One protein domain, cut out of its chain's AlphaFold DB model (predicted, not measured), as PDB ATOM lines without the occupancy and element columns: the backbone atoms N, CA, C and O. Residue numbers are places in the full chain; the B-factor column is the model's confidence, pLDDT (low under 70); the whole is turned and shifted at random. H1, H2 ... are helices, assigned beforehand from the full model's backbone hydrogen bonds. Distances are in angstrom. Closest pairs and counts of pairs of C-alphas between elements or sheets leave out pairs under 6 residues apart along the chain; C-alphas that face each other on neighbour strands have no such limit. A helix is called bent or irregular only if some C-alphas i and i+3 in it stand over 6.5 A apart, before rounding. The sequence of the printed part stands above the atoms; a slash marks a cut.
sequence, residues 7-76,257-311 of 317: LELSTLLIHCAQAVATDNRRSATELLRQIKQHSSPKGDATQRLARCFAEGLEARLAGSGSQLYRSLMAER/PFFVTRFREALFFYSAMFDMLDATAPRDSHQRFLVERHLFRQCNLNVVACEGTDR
ATOM      1  N   LEU A   7     204.759 140.079 121.928       71.75
ATOM      2  CA  LEU A   7     205.099 141.500 121.854       71.75
ATOM      3  C   LEU A   7     205.669 142.037 123.180       71.75
ATOM      4  O   LEU A   7     206.555 142.892 123.183       71.75
ATOM      5  N   GLU A   8     205.201 141.506 124.308       87.88
ATOM      6  CA  GLU A   8     205.632 141.904 125.649       87.88
ATOM      7  C   GLU A   8     207.065 141.434 125.942       87.88
ATOM      8  O   GLU A   8     207.910 142.245 126.323       87.88
ATOM      9  N   LEU A   9     207.388 140.163 125.672       92.81
ATOM     10  CA  LEU A   9     208.743 139.627 125.864       92.81
ATOM     11  C   LEU A   9     209.779 140.305 124.956       92.81
ATOM     12  O   LEU A   9     210.869 140.645 125.417       92.81
ATOM     13  N   SER A  10     209.436 140.548 123.690       93.50
ATOM     14  CA  SER A  10     210.323 141.241 122.745       93.50
ATOM     15  C   SER A  10     210.628 142.673 123.198       93.50
ATOM     16  O   SER A  10     211.777 143.116 123.165       93.50
ATOM     17  N   THR A  11     209.613 143.379 123.703       95.19
ATOM     18  CA  THR A  11     209.768 144.733 124.253       95.19
ATOM     19  C   THR A  11     210.655 144.729 125.500       95.19
ATOM     20  O   THR A  11     211.580 145.538 125.599       95.19
ATOM     21  N   LEU A  12     210.437 143.784 126.423       97.38
ATOM     22  CA  LEU A  12     211.267 143.629 127.622       97.38
ATOM     23  C   LEU A  12     212.740 143.379 127.273       97.38
ATOM     24  O   LEU A  12     213.621 143.991 127.878       97.38
ATOM     25  N   LEU A  13     213.023 142.529 126.279       98.19
ATOM     26  CA  LEU A  13     214.384 142.261 125.804       98.19
ATOM     27  C   LEU A  13     215.067 143.524 125.266       98.19
ATOM     28  O   LEU A  13     216.213 143.797 125.624       98.19
ATOM     29  N   ILE A  14     214.367 144.313 124.444       97.88
ATOM     30  CA  ILE A  14     214.907 145.556 123.871       97.88
ATOM     31  C   ILE A  14     215.195 146.584 124.969       97.88
ATOM     32  O   ILE A  14     216.282 147.165 124.990       97.88
ATOM     33  N   HIS A  15     214.265 146.788 125.906       98.06
ATOM     34  CA  HIS A  15     214.481 147.689 127.043       98.06
ATOM     35  C   HIS A  15     215.629 147.211 127.935       98.06
ATOM     36  O   HIS A  15     216.436 148.017 128.399       98.06
ATOM     37  N   CYS A  16     215.754 145.898 128.141       98.44
ATOM     38  CA  CYS A  16     216.851 145.338 128.917       98.44
ATOM     39  C   CYS A  16     218.198 145.591 128.234       98.44
ATOM     40  O   CYS A  16     219.148 146.006 128.893       98.44
ATOM     41  N   ALA A  17     218.284 145.407 126.914       98.19
ATOM     42  CA  ALA A  17     219.488 145.720 126.151       98.19
ATOM     43  C   ALA A  17     219.864 147.208 126.246       98.19
ATOM     44  O   ALA A  17     221.034 147.532 126.431       98.19
ATOM     45  N   GLN A  18     218.890 148.120 126.189       98.12
ATOM     46  CA  GLN A  18     219.127 149.558 126.377       98.12
ATOM     47  C   GLN A  18     219.621 149.894 127.793       98.12
ATOM     48  O   GLN A  18     220.541 150.698 127.953       98.12
ATOM     49  N   ALA A  19     219.058 149.256 128.823       98.19
ATOM     50  CA  ALA A  19     219.512 149.426 130.201       98.19
ATOM     51  C   ALA A  19     220.945 148.903 130.395       98.19
ATOM     52  O   ALA A  19     221.753 149.566 131.037       98.19
ATOM     53  N   VAL A  20     221.291 147.762 129.785       97.38
ATOM     54  CA  VAL A  20     222.669 147.240 129.779       97.38
ATOM     55  C   VAL A  20     223.615 148.184 129.027       97.38
ATOM     56  O   VAL A  20     224.725 148.423 129.489       97.38
ATOM     57  N   ALA A  21     223.185 148.758 127.901       96.12
ATOM     58  CA  ALA A  21     223.997 149.687 127.111       96.12
ATOM     59  C   ALA A  21     224.320 151.000 127.846       96.12
ATOM     60  O   ALA A  21     225.362 151.596 127.597       96.12
ATOM     61  N   THR A  22     223.425 151.445 128.730       96.38
ATOM     62  CA  THR A  22     223.572 152.673 129.531       96.38
ATOM     63  C   THR A  22     224.128 152.412 130.936       96.38
ATOM     64  O   THR A  22     224.092 153.305 131.777       96.38
ATOM     65  N   ASP A  23     224.608 151.190 131.204       94.31
ATOM     66  CA  ASP A  23     225.072 150.711 132.518       94.31
ATOM     67  C   ASP A  23     224.061 150.930 133.666       94.31
ATOM     68  O   ASP A  23     224.393 151.005 134.849       94.31
ATOM     69  N   ASN A  24     222.763 150.978 133.346       96.88
ATOM     70  CA  ASN A  24     221.704 151.034 134.345       96.88
ATOM     71  C   ASN A  24     221.447 149.631 134.917       96.88
ATOM     72  O   ASN A  24     220.466 148.949 134.590       96.88
ATOM     73  N   ARG A  25     222.347 149.196 135.804       96.06
ATOM     74  CA  ARG A  25     222.347 147.848 136.399       96.06
ATOM     75  C   ARG A  25     221.060 147.522 137.153       96.06
ATOM     76  O   ARG A  25     220.612 146.375 137.123       96.06
ATOM     77  N   ARG A  26     220.443 148.511 137.813       97.31
ATOM     78  CA  ARG A  26     219.192 148.322 138.568       97.31
ATOM     79  C   ARG A  26     218.040 147.976 137.629       97.31
ATOM     80  O   ARG A  26     217.369 146.970 137.847       97.31
ATOM     81  N   SER A  27     217.837 148.774 136.579       97.50
ATOM     82  CA  SER A  27     216.786 148.512 135.591       97.50
ATOM     83  C   SER A  27     217.053 147.227 134.811       97.50
ATOM     84  O   SER A  27     216.132 146.436 134.635       97.50
ATOM     85  N   ALA A  28     218.302 146.969 134.409       97.88
ATOM     86  CA  ALA A  28     218.666 145.735 133.716       97.88
ATOM     87  C   ALA A  28     218.364 144.485 134.564       97.88
ATOM     88  O   ALA A  28     217.766 143.536 134.065       97.88
ATOM     89  N   THR A  29     218.709 144.498 135.857       97.31
ATOM     90  CA  THR A  29     218.441 143.372 136.771       97.31
ATOM     91  C   THR A  29     216.941 143.109 136.928       97.31
ATOM     92  O   THR A  29     216.509 141.957 136.880       97.31
ATOM     93  N   GLU A  30     216.132 144.161 137.073       97.69
ATOM     94  CA  GLU A  30     214.678 144.022 137.201       97.69
ATOM     95  C   GLU A  30     214.028 143.514 135.903       97.69
ATOM     96  O   GLU A  30     213.200 142.604 135.936       97.69
ATOM     97  N   LEU A  31     214.455 144.026 134.747       98.12
ATOM     98  CA  LEU A  31     213.976 143.555 133.446       98.12
ATOM     99  C   LEU A  31     214.375 142.094 133.194       98.12
ATOM    100  O   LEU A  31     213.533 141.297 132.784       98.12
ATOM    101  N   LEU A  32     215.614 141.699 133.512       97.75
ATOM    102  CA  LEU A  32     216.055 140.300 133.445       97.75
ATOM    103  C   LEU A  32     215.199 139.391 134.330       97.75
ATOM    104  O   LEU A  32     214.844 138.288 133.910       97.75
ATOM    105  N   ARG A  33     214.839 139.844 135.538       96.69
ATOM    106  CA  ARG A  33     213.946 139.108 136.442       96.69
ATOM    107  C   ARG A  33     212.582 138.875 135.789       96.69
ATOM    108  O   ARG A  33     212.113 137.739 135.785       96.69
ATOM    109  N   GLN A  34     211.979 139.911 135.204       96.44
ATOM    110  CA  GLN A  34     210.691 139.808 134.505       96.44
ATOM    111  C   GLN A  34     210.778 138.870 133.293       96.44
ATOM    112  O   GLN A  34     209.986 137.935 133.179       96.44
ATOM    113  N   ILE A  35     211.795 139.026 132.440       97.19
ATOM    114  CA  ILE A  35     212.012 138.142 131.284       97.19
ATOM    115  C   ILE A  35     212.129 136.681 131.739       97.19
ATOM    116  O   ILE A  35     211.475 135.796 131.186       97.19
ATOM    117  N   LYS A  36     212.913 136.407 132.788       95.25
ATOM    118  CA  LYS A  36     213.086 135.050 133.328       95.25
ATOM    119  C   LYS A  36     211.781 134.459 133.867       95.25
ATOM    120  O   LYS A  36     211.573 133.265 133.669       95.25
ATOM    121  N   GLN A  37     210.913 135.268 134.480       94.62
ATOM    122  CA  GLN A  37     209.595 134.836 134.968       94.62
ATOM    123  C   GLN A  37     208.633 134.435 133.845       94.62
ATOM    124  O   GLN A  37     207.812 133.542 134.043       94.62
ATOM    125  N   HIS A  38     208.752 135.062 132.675       93.31
ATOM    126  CA  HIS A  38     207.869 134.809 131.533       93.31
ATOM    127  C   HIS A  38     208.484 133.890 130.460       93.31
ATOM    128  O   HIS A  38     207.770 133.411 129.580       93.31
ATOM    129  N   SER A  39     209.785 133.593 130.546       94.81
ATOM    130  CA  SER A  39     210.503 132.675 129.650       94.81
ATOM    131  C   SER A  39     210.499 131.223 130.148       94.81
ATOM    132  O   SER A  39     210.587 130.950 131.346       94.81
ATOM    133  N   SER A  40     210.502 130.267 129.219       91.56
ATOM    134  CA  SER A  40     210.560 128.834 129.517       91.56
ATOM    135  C   SER A  40     211.365 128.095 128.445       91.56
ATOM    136  O   SER A  40     211.093 128.294 127.262       91.56
ATOM    137  N   PRO A  41     212.294 127.189 128.813       87.06
ATOM    138  CA  PRO A  41     213.055 126.389 127.846       87.06
ATOM    139  C   PRO A  41     212.191 125.351 127.111       87.06
ATOM    140  O   PRO A  41     212.622 124.783 126.114       87.06
ATOM    141  N   LYS A  42     210.976 125.086 127.604       89.38
ATOM    142  CA  LYS A  42     209.984 124.194 126.981       89.38
ATOM    143  C   LYS A  42     208.728 124.947 126.523       89.38
ATOM    144  O   LYS A  42     207.742 124.311 126.165       89.38
ATOM    145  N   GLY A  43     208.753 126.280 126.605       91.94
ATOM    146  CA  GLY A  43     207.652 127.157 126.212       91.94
ATOM    147  C   GLY A  43     207.471 127.224 124.701       91.94
ATOM    148  O   GLY A  43     208.001 126.381 123.979       91.94
ATOM    149  N   ASP A  44     206.752 128.233 124.219       93.19
ATOM    150  CA  ASP A  44     206.696 128.566 122.788       93.19
ATOM    151  C   ASP A  44     208.018 129.172 122.263       93.19
ATOM    152  O   ASP A  44     208.989 129.340 123.009       93.19
ATOM    153  N   ALA A  45     208.068 129.463 120.959       95.19
ATOM    154  CA  ALA A  45     209.233 130.047 120.297       95.19
ATOM    155  C   ALA A  45     209.741 131.314 121.002       95.19
ATOM    156  O   ALA A  45     210.935 131.426 121.290       95.19
ATOM    157  N   THR A  46     208.833 132.235 121.347       95.88
ATOM    158  CA  THR A  46     209.191 133.510 121.978       95.88
ATOM    159  C   THR A  46     209.746 133.298 123.384       95.88
ATOM    160  O   THR A  46     210.745 133.912 123.759       95.88
ATOM    161  N   GLN A  47     209.163 132.389 124.164       95.50
ATOM    162  CA  GLN A  47     209.646 132.063 125.505       95.50
ATOM    163  C   GLN A  47     211.049 131.438 125.493       95.50
ATOM    164  O   GLN A  47     211.865 131.758 126.363       95.50
ATOM    165  N   ARG A  48     211.347 130.562 124.523       95.75
ATOM    166  CA  ARG A  48     212.672 129.930 124.383       95.75
ATOM    167  C   ARG A  48     213.722 130.917 123.867       95.75
ATOM    168  O   ARG A  48     214.831 130.962 124.406       95.75
ATOM    169  N   LEU A  49     213.349 131.756 122.900       96.88
ATOM    170  CA  LEU A  49     214.162 132.869 122.406       96.88
ATOM    171  C   LEU A  49     214.535 133.823 123.549       96.88
ATOM    172  O   LEU A  49     215.714 134.091 123.780       96.88
ATOM    173  N   ALA A  50     213.540 134.279 124.314       97.19
ATOM    174  CA  ALA A  50     213.739 135.215 125.413       97.19
ATOM    175  C   ALA A  50     214.676 134.664 126.489       97.19
ATOM    176  O   ALA A  50     215.500 135.406 127.023       97.19
ATOM    177  N   ARG A  51     214.613 133.354 126.765       95.25
ATOM    178  CA  ARG A  51     215.565 132.697 127.667       95.25
ATOM    179  C   ARG A  51     217.002 132.796 127.145       95.25
ATOM    180  O   ARG A  51     217.883 133.164 127.916       95.25
ATOM    181  N   CYS A  52     217.233 132.502 125.865       95.62
ATOM    182  CA  CYS A  52     218.573 132.559 125.267       95.62
ATOM    183  C   CYS A  52     219.155 133.980 125.313       95.62
ATOM    184  O   CYS A  52     220.278 134.177 125.772       95.62
ATOM    185  N   PHE A  53     218.361 134.982 124.927       97.62
ATOM    186  CA  PHE A  53     218.807 136.376 124.949       97.62
ATOM    187  C   PHE A  53     219.015 136.915 126.369       97.62
ATOM    188  O   PHE A  53     219.949 137.685 126.592       97.62
ATOM    189  N   ALA A  54     218.189 136.508 127.339       97.19
ATOM    190  CA  ALA A  54     218.371 136.893 128.737       97.19
ATOM    191  C   ALA A  54     219.711 136.396 129.299       97.19
ATOM    192  O   ALA A  54     220.378 137.137 130.017       97.19
ATOM    193  N   GLU A  55     220.131 135.180 128.947       95.88
ATOM    194  CA  GLU A  55     221.442 134.650 129.340       95.88
ATOM    195  C   GLU A  55     222.591 135.451 128.715       95.88
ATOM    196  O   GLU A  55     223.571 135.749 129.395       95.88
ATOM    197  N   GLY A  56     222.459 135.865 127.450       97.06
ATOM    198  CA  GLY A  56     223.448 136.736 126.814       97.06
ATOM    199  C   GLY A  56     223.534 138.121 127.451       97.06
ATOM    200  O   GLY A  56     224.631 138.622 127.692       97.06
ATOM    201  N   LEU A  57     222.393 138.723 127.785       98.06
ATOM    202  CA  LEU A  57     222.338 140.008 128.484       98.06
ATOM    203  C   LEU A  57     222.936 139.925 129.892       98.06
ATOM    204  O   LEU A  57     223.669 140.824 130.300       98.06
ATOM    205  N   GLU A  58     222.665 138.843 130.620       97.06
ATOM    206  CA  GLU A  58     223.234 138.594 131.945       97.06
ATOM    207  C   GLU A  58     224.755 138.407 131.883       97.06
ATOM    208  O   GLU A  58     225.483 139.056 132.634       97.06
ATOM    209  N   ALA A  59     225.247 137.595 130.943       97.12
ATOM    210  CA  ALA A  59     226.679 137.396 130.738       97.12
ATOM    211  C   ALA A  59     227.389 138.696 130.332       97.12
ATOM    212  O   ALA A  59     228.491 138.978 130.806       97.12
ATOM    213  N   ARG A  60     226.741 139.527 129.505       96.62
ATOM    214  CA  ARG A  60     227.241 140.858 129.148       96.62
ATOM    215  C   ARG A  60     227.338 141.771 130.369       96.62
ATOM    216  O   ARG A  60     228.386 142.362 130.604       96.62
ATOM    217  N   LEU A  61     226.266 141.866 131.158       95.88
ATOM    218  CA  LEU A  61     226.191 142.717 132.352       95.88
ATOM    219  C   LEU A  61     227.208 142.309 133.434       95.88
ATOM    220  O   LEU A  61     227.661 143.149 134.220       95.88
ATOM    221  N   ALA A  62     227.543 141.020 133.487       95.50
ATOM    222  CA  ALA A  62     228.548 140.454 134.376       95.50
ATOM    223  C   ALA A  62     229.985 140.531 133.822       95.50
ATOM    224  O   ALA A  62     230.918 140.197 134.546       95.50
ATOM    225  N   GLY A  63     230.180 140.929 132.558       94.94
ATOM    226  CA  GLY A  63     231.495 140.909 131.906       94.94
ATOM    227  C   GLY A  63     232.061 139.499 131.689       94.94
ATOM    228  O   GLY A  63     233.266 139.337 131.527       94.94
ATOM    229  N   SER A  64     231.211 138.466 131.693       96.50
ATOM    230  CA  SER A  64     231.605 137.050 131.624       96.50
ATOM    231  C   SER A  64     231.337 136.396 130.262       96.50
ATOM    232  O   SER A  64     231.532 135.188 130.108       96.50
ATOM    233  N   GLY A  65     230.927 137.179 129.256       95.12
ATOM    234  CA  GLY A  65     230.546 136.706 127.919       95.12
ATOM    235  C   GLY A  65     231.566 135.765 127.274       95.12
ATOM    236  O   GLY A  65     231.221 134.629 126.944       95.12
ATOM    237  N   SER A  66     232.831 136.185 127.168       93.56
ATOM    238  CA  SER A  66     233.894 135.378 126.549       93.56
ATOM    239  C   SER A  66     234.149 134.067 127.295       93.56
ATOM    240  O   SER A  66     234.356 133.023 126.676       93.56
ATOM    241  N   GLN A  67     234.115 134.093 128.631       94.06
ATOM    242  CA  GLN A  67     234.305 132.897 129.453       94.06
ATOM    243  C   GLN A  67     233.153 131.908 129.252       94.06
ATOM    244  O   GLN A  67     233.395 130.718 129.037       94.06
ATOM    245  N   LEU A  68     231.911 132.398 129.279       94.06
ATOM    246  CA  LEU A  68     230.731 131.567 129.076       94.06
ATOM    247  C   LEU A  68     230.703 130.986 127.657       94.06
ATOM    248  O   LEU A  68     230.466 129.791 127.501       94.06
ATOM    249  N   TYR A  69     231.020 131.787 126.635       92.44
ATOM    250  CA  TYR A  69     231.104 131.316 125.253       92.44
ATOM    251  C   TYR A  69     232.149 130.205 125.090       92.44
ATOM    252  O   TYR A  69     231.821 129.132 124.586       92.44
ATOM    253  N   ARG A  70     233.373 130.390 125.607       90.44
ATOM    254  CA  ARG A  70     234.414 129.343 125.580       90.44
ATOM    255  C   ARG A  70     233.971 128.076 126.314       90.44
ATOM    256  O   ARG A  70     234.214 126.978 125.819       90.44
ATOM    257  N   SER A  71     233.286 128.215 127.451       90.88
ATOM    258  CA  SER A  71     232.731 127.072 128.185       90.88
ATOM    259  C   SER A  71     231.681 126.312 127.372       90.88
ATOM    260  O   SER A  71     231.662 125.085 127.421       90.88
ATOM    261  N   LEU A  72     230.821 127.010 126.623       87.81
ATOM    262  CA  LEU A  72     229.830 126.370 125.755       87.81
ATOM    263  C   LEU A  72     230.459 125.711 124.531       87.81
ATOM    264  O   LEU A  72     229.997 124.652 124.118       87.81
ATOM    265  N   MET A  73     231.506 126.308 123.960       85.38
ATOM    266  CA  MET A  73     232.248 125.721 122.839       85.38
ATOM    267  C   MET A  73     233.053 124.483 123.256       85.38
ATOM    268  O   MET A  73     233.286 123.599 122.436       85.38
ATOM    269  N   ALA A  74     233.462 124.402 124.524       85.81
ATOM    270  CA  ALA A  74     234.134 123.236 125.092       85.81
ATOM    271  C   ALA A  74     233.167 122.116 125.523       85.81
ATOM    272  O   ALA A  74     233.619 121.025 125.888       85.81
ATOM    273  N   GLU A  75     231.851 122.364 125.505       84.81
ATOM    274  CA  GLU A  75     230.853 121.366 125.875       84.81
ATOM    275  C   GLU A  75     230.889 120.191 124.889       84.81
ATOM    276  O   GLU A  75     230.689 120.343 123.682       84.81
ATOM    277  N   ARG A  76     231.151 118.989 125.408       77.69
ATOM    278  CA  ARG A  76     231.230 117.781 124.588       77.69
ATOM    279  C   ARG A  76     229.834 117.234 124.331       77.69
ATOM    280  O   ARG A  76     229.187 116.731 125.242       77.69
ATOM    281  N   PRO A 257     229.058 147.634 115.088       84.06
ATOM    282  CA  PRO A 257     229.772 147.874 116.347       84.06
ATOM    283  C   PRO A 257     228.837 148.285 117.495       84.06
ATOM    284  O   PRO A 257     229.076 147.939 118.654       84.06
ATOM    285  N   PHE A 258     227.728 148.968 117.192       90.69
ATOM    286  CA  PHE A 258     226.792 149.476 118.198       90.69
ATOM    287  C   PHE A 258     225.925 148.364 118.797       90.69
ATOM    288  O   PHE A 258     225.093 147.768 118.111       90.69
ATOM    289  N   PHE A 259     226.073 148.129 120.105       94.31
ATOM    290  CA  PHE A 259     225.431 147.013 120.805       94.31
ATOM    291  C   PHE A 259     223.903 146.970 120.657       94.31
ATOM    292  O   PHE A 259     223.366 145.916 120.337       94.31
ATOM    293  N   VAL A 260     223.185 148.082 120.863       95.75
ATOM    294  CA  VAL A 260     221.707 148.075 120.816       95.75
ATOM    295  C   VAL A 260     221.190 147.775 119.407       95.75
ATOM    296  O   VAL A 260     220.249 146.999 119.256       95.75
ATOM    297  N   THR A 261     221.815 148.349 118.377       94.38
ATOM    298  CA  THR A 261     221.480 148.060 116.975       94.38
ATOM    299  C   THR A 261     221.741 146.592 116.670       94.38
ATOM    300  O   THR A 261     220.832 145.879 116.258       94.38
ATOM    301  N   ARG A 262     222.943 146.105 116.999       94.25
ATOM    302  CA  ARG A 262     223.315 144.694 116.856       94.25
ATOM    303  C   ARG A 262     222.335 143.752 117.553       94.25
ATOM    304  O   ARG A 262     221.946 142.737 116.985       94.25
ATOM    305  N   PHE A 263     221.931 144.086 118.776       96.50
ATOM    306  CA  PHE A 263     220.992 143.296 119.563       96.50
ATOM    307  C   PHE A 263     219.628 143.186 118.877       96.50
ATOM    308  O   PHE A 263     219.056 142.099 118.844       96.50
ATOM    309  N   ARG A 264     219.113 144.287 118.314       95.62
ATOM    310  CA  ARG A 264     217.834 144.302 117.587       95.62
ATOM    311  C   ARG A 264     217.886 143.445 116.326       95.62
ATOM    312  O   ARG A 264     216.994 142.627 116.136       95.62
ATOM    313  N   GLU A 265     218.948 143.575 115.533       94.25
ATOM    314  CA  GLU A 265     219.147 142.761 114.326       94.25
ATOM    315  C   GLU A 265     219.270 141.267 114.662       94.25
ATOM    316  O   GLU A 265     218.636 140.418 114.034       94.25
ATOM    317  N   ALA A 266     220.025 140.932 115.715       95.12
ATOM    318  CA  ALA A 266     220.121 139.560 116.204       95.12
ATOM    319  C   ALA A 266     218.763 139.036 116.691       95.12
ATOM    320  O   ALA A 266     218.395 137.908 116.370       95.12
ATOM    321  N   LEU A 267     218.007 139.837 117.450       95.94
ATOM    322  CA  LEU A 267     216.680 139.463 117.943       95.94
ATOM    323  C   LEU A 267     215.714 139.187 116.792       95.94
ATOM    324  O   LEU A 267     215.028 138.169 116.819       95.94
ATOM    325  N   PHE A 268     215.711 140.041 115.771       94.12
ATOM    326  CA  PHE A 268     214.893 139.859 114.578       94.12
ATOM    327  C   PHE A 268     215.235 138.552 113.848       94.12
ATOM    328  O   PHE A 268     214.354 137.724 113.612       94.12
ATOM    329  N   PHE A 269     216.523 138.317 113.574       93.50
ATOM    330  CA  PHE A 269     216.978 137.095 112.912       93.50
ATOM    331  C   PHE A 269     216.634 135.835 113.716       93.50
ATOM    332  O   PHE A 269     216.014 134.908 113.195       93.50
ATOM    333  N   TYR A 270     217.009 135.789 114.998       94.94
ATOM    334  CA  TYR A 270     216.767 134.603 115.813       94.94
ATOM    335  C   TYR A 270     215.280 134.387 116.098       94.94
ATOM    336  O   TYR A 270     214.887 133.231 116.211       94.94
ATOM    337  N   SER A 271     214.437 135.426 116.138       95.38
ATOM    338  CA  SER A 271     212.981 135.237 116.216       95.38
ATOM    339  C   SER A 271     212.483 134.383 115.053       95.38
ATOM    340  O   SER A 271     211.878 133.341 115.286       95.38
ATOM    341  N   ALA A 272     212.849 134.736 113.816       94.56
ATOM    342  CA  ALA A 272     212.473 133.957 112.636       94.56
ATOM    343  C   ALA A 272     213.011 132.513 112.687       94.56
ATOM    344  O   ALA A 272     212.319 131.570 112.300       94.56
ATOM    345  N   MET A 273     214.229 132.315 113.205       94.44
ATOM    346  CA  MET A 273     214.820 130.980 113.351       94.44
ATOM    347  C   MET A 273     214.104 130.124 114.409       94.44
ATOM    348  O   MET A 273     213.909 128.925 114.195       94.44
ATOM    349  N   PHE A 274     213.706 130.712 115.539       95.75
ATOM    350  CA  PHE A 274     212.947 130.019 116.583       95.75
ATOM    351  C   PHE A 274     211.505 129.728 116.147       95.75
ATOM    352  O   PHE A 274     211.024 128.627 116.408       95.75
ATOM    353  N   ASP A 275     210.850 130.654 115.441       95.56
ATOM    354  CA  ASP A 275     209.506 130.457 114.880       95.56
ATOM    355  C   ASP A 275     209.500 129.321 113.848       95.56
ATOM    356  O   ASP A 275     208.652 128.428 113.896       95.56
ATOM    357  N   MET A 276     210.501 129.292 112.963       95.44
ATOM    358  CA  MET A 276     210.691 128.213 111.993       95.44
ATOM    359  C   MET A 276     210.881 126.853 112.676       95.44
ATOM    360  O   MET A 276     210.244 125.881 112.270       95.44
ATOM    361  N   LEU A 277     211.696 126.760 113.733       94.88
ATOM    362  CA  LEU A 277     211.831 125.508 114.482       94.88
ATOM    363  C   LEU A 277     210.548 125.114 115.221       94.88
ATOM    364  O   LEU A 277     210.231 123.928 115.256       94.88
ATOM    365  N   ASP A 278     209.810 126.060 115.807       94.81
ATOM    366  CA  ASP A 278     208.546 125.756 116.499       94.81
ATOM    367  C   ASP A 278     207.473 125.239 115.534       94.81
ATOM    368  O   ASP A 278     206.695 124.364 115.903       94.81
ATOM    369  N   ALA A 279     207.464 125.732 114.292       94.88
ATOM    370  CA  ALA A 279     206.533 125.295 113.255       94.88
ATOM    371  C   ALA A 279     206.885 123.924 112.646       94.88
ATOM    372  O   ALA A 279     206.001 123.220 112.161       94.88
ATOM    373  N   THR A 280     208.167 123.547 112.635       94.19
ATOM    374  CA  THR A 280     208.667 122.370 111.895       94.19
ATOM    375  C   THR A 280     209.101 121.201 112.780       94.19
ATOM    376  O   THR A 280     209.252 120.088 112.273       94.19
ATOM    377  N   ALA A 281     209.297 121.411 114.085       93.06
ATOM    378  CA  ALA A 281     209.797 120.393 115.002       93.06
ATOM    379  C   ALA A 281     208.929 120.270 116.273       93.06
ATOM    380  O   ALA A 281     208.588 121.284 116.886       93.06
ATOM    381  N   PRO A 282     208.619 119.040 116.738       90.31
ATOM    382  CA  PRO A 282     207.864 118.829 117.972       90.31
ATOM    383  C   PRO A 282     208.515 119.483 119.192       90.31
ATOM    384  O   PRO A 282     209.744 119.497 119.334       90.31
ATOM    385  N   ARG A 283     207.688 119.986 120.119       87.19
ATOM    386  CA  ARG A 283     208.190 120.756 121.266       87.19
ATOM    387  C   ARG A 283     208.965 119.947 122.305       87.19
ATOM    388  O   ARG A 283     209.697 120.516 123.113       87.19
ATOM    389  N   ASP A 284     208.807 118.640 122.299       88.94
ATOM    390  CA  ASP A 284     209.494 117.669 123.146       88.94
ATOM    391  C   ASP A 284     210.690 117.006 122.438       88.94
ATOM    392  O   ASP A 284     211.403 116.210 123.049       88.94
ATOM    393  N   SER A 285     210.961 117.366 121.177       92.62
ATOM    394  CA  SER A 285     212.077 116.818 120.410       92.62
ATOM    395  C   SER A 285     213.423 117.137 121.066       92.62
ATOM    396  O   SER A 285     213.836 118.296 121.188       92.62
ATOM    397  N   HIS A 286     214.162 116.083 121.420       93.25
ATOM    398  CA  HIS A 286     215.526 116.207 121.927       93.25
ATOM    399  C   HIS A 286     216.467 116.827 120.882       93.25
ATOM    400  O   HIS A 286     217.284 117.683 121.212       93.25
ATOM    401  N   GLN A 287     216.315 116.471 119.605       94.38
ATOM    402  CA  GLN A 287     217.092 117.051 118.510       94.38
ATOM    403  C   GLN A 287     216.837 118.554 118.372       94.38
ATOM    404  O   GLN A 287     217.794 119.299 118.182       94.38
ATOM    405  N   ARG A 288     215.587 119.022 118.523       95.06
ATOM    406  CA  ARG A 288     215.277 120.463 118.512       95.06
ATOM    407  C   ARG A 288     216.001 121.181 119.647       95.06
ATOM    408  O   ARG A 288     216.635 122.203 119.411       95.06
ATOM    409  N   PHE A 289     215.956 120.623 120.858       93.50
ATOM    410  CA  PHE A 289     216.694 121.172 121.998       93.50
ATOM    411  C   PHE A 289     218.201 121.276 121.711       93.50
ATOM    412  O   PHE A 289     218.816 122.296 122.014       93.50
ATOM    413  N   LEU A 290     218.796 120.256 121.086       94.06
ATOM    414  CA  LEU A 290     220.207 120.284 120.696       94.06
ATOM    415  C   LEU A 290     220.501 121.344 119.620       94.06
ATOM    416  O   LEU A 290     221.539 121.996 119.701       94.06
ATOM    417  N   VAL A 291     219.603 121.565 118.653       94.44
ATOM    418  CA  VAL A 291     219.730 122.663 117.672       94.44
ATOM    419  C   VAL A 291     219.714 124.016 118.378       94.44
ATOM    420  O   VAL A 291     220.622 124.826 118.191       94.44
ATOM    421  N   GLU A 292     218.718 124.257 119.228       94.44
ATOM    422  CA  GLU A 292     218.589 125.516 119.966       94.44
ATOM    423  C   GLU A 292     219.816 125.757 120.860       94.44
ATOM    424  O   GLU A 292     220.355 126.860 120.881       94.44
ATOM    425  N   ARG A 293     220.323 124.719 121.537       90.19
ATOM    426  CA  ARG A 293     221.478 124.811 122.443       90.19
ATOM    427  C   ARG A 293     222.818 124.984 121.727       90.19
ATOM    428  O   ARG A 293     223.618 125.814 122.157       90.19
ATOM    429  N   HIS A 294     223.086 124.191 120.692       88.75
ATOM    430  CA  HIS A 294     224.420 124.084 120.082       88.75
ATOM    431  C   HIS A 294     224.564 124.835 118.763       88.75
ATOM    432  O   HIS A 294     225.681 124.989 118.290       88.75
ATOM    433  N   LEU A 295     223.472 125.299 118.154       89.06
ATOM    434  CA  LEU A 295     223.538 126.124 116.947       89.06
ATOM    435  C   LEU A 295     223.061 127.544 117.241       89.06
ATOM    436  O   LEU A 295     223.771 128.497 116.952       89.06
ATOM    437  N   PHE A 296     221.888 127.722 117.852       93.06
ATOM    438  CA  PHE A 296     221.336 129.075 118.006       93.06
ATOM    439  C   PHE A 296     221.908 129.801 119.218       93.06
ATOM    440  O   PHE A 296     222.393 130.922 119.094       93.06
ATOM    441  N   ARG A 297     221.897 129.158 120.386       91.94
ATOM    442  CA  ARG A 297     222.324 129.762 121.651       91.94
ATOM    443  C   ARG A 297     223.816 130.089 121.681       91.94
ATOM    444  O   ARG A 297     224.172 131.133 122.212       91.94
ATOM    445  N   GLN A 298     224.679 129.239 121.119       91.00
ATOM    446  CA  GLN A 298     226.122 129.516 121.043       91.00
ATOM    447  C   GLN A 298     226.403 130.780 120.220       91.00
ATOM    448  O   GLN A 298     227.074 131.690 120.711       91.00
ATOM    449  N   CYS A 299     225.831 130.867 119.016       91.25
ATOM    450  CA  CYS A 299     225.995 132.030 118.153       91.25
ATOM    451  C   CYS A 299     225.356 133.287 118.778       91.25
ATOM    452  O   CYS A 299     225.994 134.333 118.871       91.25
ATOM    453  N   ASN A 300     224.136 133.172 119.317       94.31
ATOM    454  CA  ASN A 300     223.446 134.271 119.994       94.31
ATOM    455  C   ASN A 300     224.243 134.827 121.182       94.31
ATOM    456  O   ASN A 300     224.403 136.043 121.304       94.31
ATOM    457  N   LEU A 301     224.775 133.947 122.035       95.31
ATOM    458  CA  LEU A 301     225.586 134.358 123.174       95.31
ATOM    459  C   LEU A 301     226.817 135.142 122.716       95.31
ATOM    460  O   LEU A 301     227.143 136.161 123.323       95.31
ATOM    461  N   ASN A 302     227.489 134.691 121.653       94.44
ATOM    462  CA  ASN A 302     228.655 135.392 121.129       94.44
ATOM    463  C   ASN A 302     228.298 136.808 120.650       94.44
ATOM    464  O   ASN A 302     228.948 137.771 121.050       94.44
ATOM    465  N   VAL A 303     227.216 136.947 119.876       94.19
ATOM    466  CA  VAL A 303     226.755 138.238 119.332       94.19
ATOM    467  C   VAL A 303     226.354 139.229 120.434       94.19
ATOM    468  O   VAL A 303     226.633 140.430 120.329       94.19
ATOM    469  N   VAL A 304     225.689 138.746 121.490       96.25
ATOM    470  CA  VAL A 304     225.153 139.591 122.570       96.25
ATOM    471  C   VAL A 304     226.212 139.901 123.632       96.25
ATOM    472  O   VAL A 304     226.335 141.053 124.059       96.25
ATOM    473  N   ALA A 305     226.970 138.899 124.078       96.19
ATOM    474  CA  ALA A 305     227.795 138.997 125.281       96.19
ATOM    475  C   ALA A 305     229.287 139.231 125.022       96.19
ATOM    476  O   ALA A 305     229.971 139.705 125.930       96.19
ATOM    477  N   CYS A 306     229.803 138.904 123.834       94.69
ATOM    478  CA  CYS A 306     231.220 139.087 123.510       94.69
ATOM    479  C   CYS A 306     231.461 140.416 122.779       94.69
ATOM    480  O   CYS A 306     230.566 140.972 122.139       94.69
ATOM    481  N   GLU A 307     232.691 140.920 122.868       90.69
ATOM    482  CA  GLU A 307     233.151 142.148 122.211       90.69
ATOM    483  C   GLU A 307     234.561 141.968 121.646       90.69
ATOM    484  O   GLU A 307     235.246 140.991 121.956       90.69
ATOM    485  N   GLY A 308     235.000 142.915 120.812       87.56
ATOM    486  CA  GLY A 308     236.354 142.912 120.254       87.56
ATOM    487  C   GLY A 308     236.688 141.595 119.548       87.56
ATOM    488  O   GLY A 308     235.857 141.038 118.829       87.56
ATOM    489  N   THR A 309     237.890 141.074 119.776       85.19
ATOM    490  CA  THR A 309     238.374 139.821 119.170       85.19
ATOM    491  C   THR A 309     237.640 138.571 119.657       85.19
ATOM    492  O   THR A 309     237.673 137.549 118.981       85.19
ATOM    493  N   ASP A 310     236.966 138.627 120.813       88.44
ATOM    494  CA  ASP A 310     236.198 137.490 121.340       88.44
ATOM    495  C   ASP A 310     234.816 137.354 120.671       88.44
ATOM    496  O   ASP A 310     234.186 136.294 120.742       88.44
ATOM    497  N   ARG A 311     234.325 138.411 120.006       91.00
ATOM    498  CA  ARG A 311     233.120 138.351 119.166       91.00
ATOM    499  C   ARG A 311     233.503 137.833 117.781       91.00
ATOM    500  O   ARG A 311     234.031 138.594 116.972       91.00
TER     501      ARG A 311
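What this domain is: This is residues 7 to 76 and 257 to 311 of the 317 residues of the protein "Hypothetical protein" of Miscanthus lutarioriparius (UniProt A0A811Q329). The domain is an up-and-down bundle of five helices, with H3 in its middle, H1 and H2 packed on one side of H3, and the hairpin of H5 and H6 packed on another side. The short helix H4 stands outside this bundle and packs on residues 298 to 305 of H6. The printed part has 125 residues with six named helices, H1 to H6 in order along the chain, and no named strand; its class is all helix. The whole is compact, with a radius of gyration of the C-alphas of 13.8 A and spans of 39 by 33 by 22 A.

How they stand to each other: H1, residues 7 to 21, forms a hairpin with H2, residues 25 to 38: they touch at a shallow tilt of 24 degrees, opposite ways, and their closest C-alphas, those of Cys 16 and Ala 28, are 5.1 A apart. H2 and H3, residues 45 to 61, form the next hairpin, also at a shallow tilt of 24 degrees, closest at the C-alphas of Leu 32 and Ala 54, 6.3 A apart. H3 is the hub, touching the five other helices. It runs the same way as H1 at a shallow tilt of 10 degrees, closest at the C-alphas of Val 20 and Leu 61, 6.3 A apart. H3 and H4, residues 65 to 73, only just touch, with 3 pairs of C-alphas within 8 A, and they touch only at the corner by their link. H5, residues 259 to 280, touches H3 at a shallow tilt of 30 degrees, opposite ways, with the C-alphas of Ala 45 and Phe 274 closest, 5.3 A apart. H5 touches H1 with residues 259 to 264 alone. H6, residues 286 to 305, forms a hairpin with H5 at a shallow tilt of 8 degrees, closest at the C-alphas of Phe 263 and Val 304, 6.3 A apart. H6 touches H3 with residues 297 to 305 alone, the same way at 37 degrees, a tilt only just steep; the closest C-alphas, those of Arg 60 and Ala 305, are 4.3 A apart. H6 touches H4 with residues 298 to 305 alone, closest at the C-alphas of Gly 65 and Ala 305, 4.4 A apart. Among the pairs that stay apart are H1 and H6, and H2 and H5. In H1, H2, H3, H4 and H5 every O i to N i+4 pair is within hydrogen-bond range; in H6 it is 12 of 16.

Where its parts are: H1 begins at C-alpha 7, (205.099, 141.500, 121.854), and is 21.3 A long; H2 measures 20.1 A and H3 24.4 A from first to last C-alpha. H4 is short, 12.2 A. H5 is the longest helix, 22 residues and 31.1 A, beginning at C-alpha 259, (225.431, 147.013, 120.805). H6 is 26.1 A long and ends at C-alpha 305, (227.795, 138.997, 125.281). H6 has a kink of 33 degrees near residue 299 and is neither bent nor irregular, but only just: C-alphas 294 and 297 are 6.3 A apart.

The domain as a whole: The two C-alphas farthest apart, those of Thr 22 and Pro 282, are 39.1 A apart. Residues 77 to 256 are not printed, and C-alphas 76 and 257 stand 31.2 A apart across this cut, in the link from H4 to H5. Of the links that are printed whole, H1 to H2, H3 to H4 and H5 to H6 are tight, and H2 to H3, with 6 residues, is short. The mean pLDDT of the printed part is 93.8, and no printed residue is under 70.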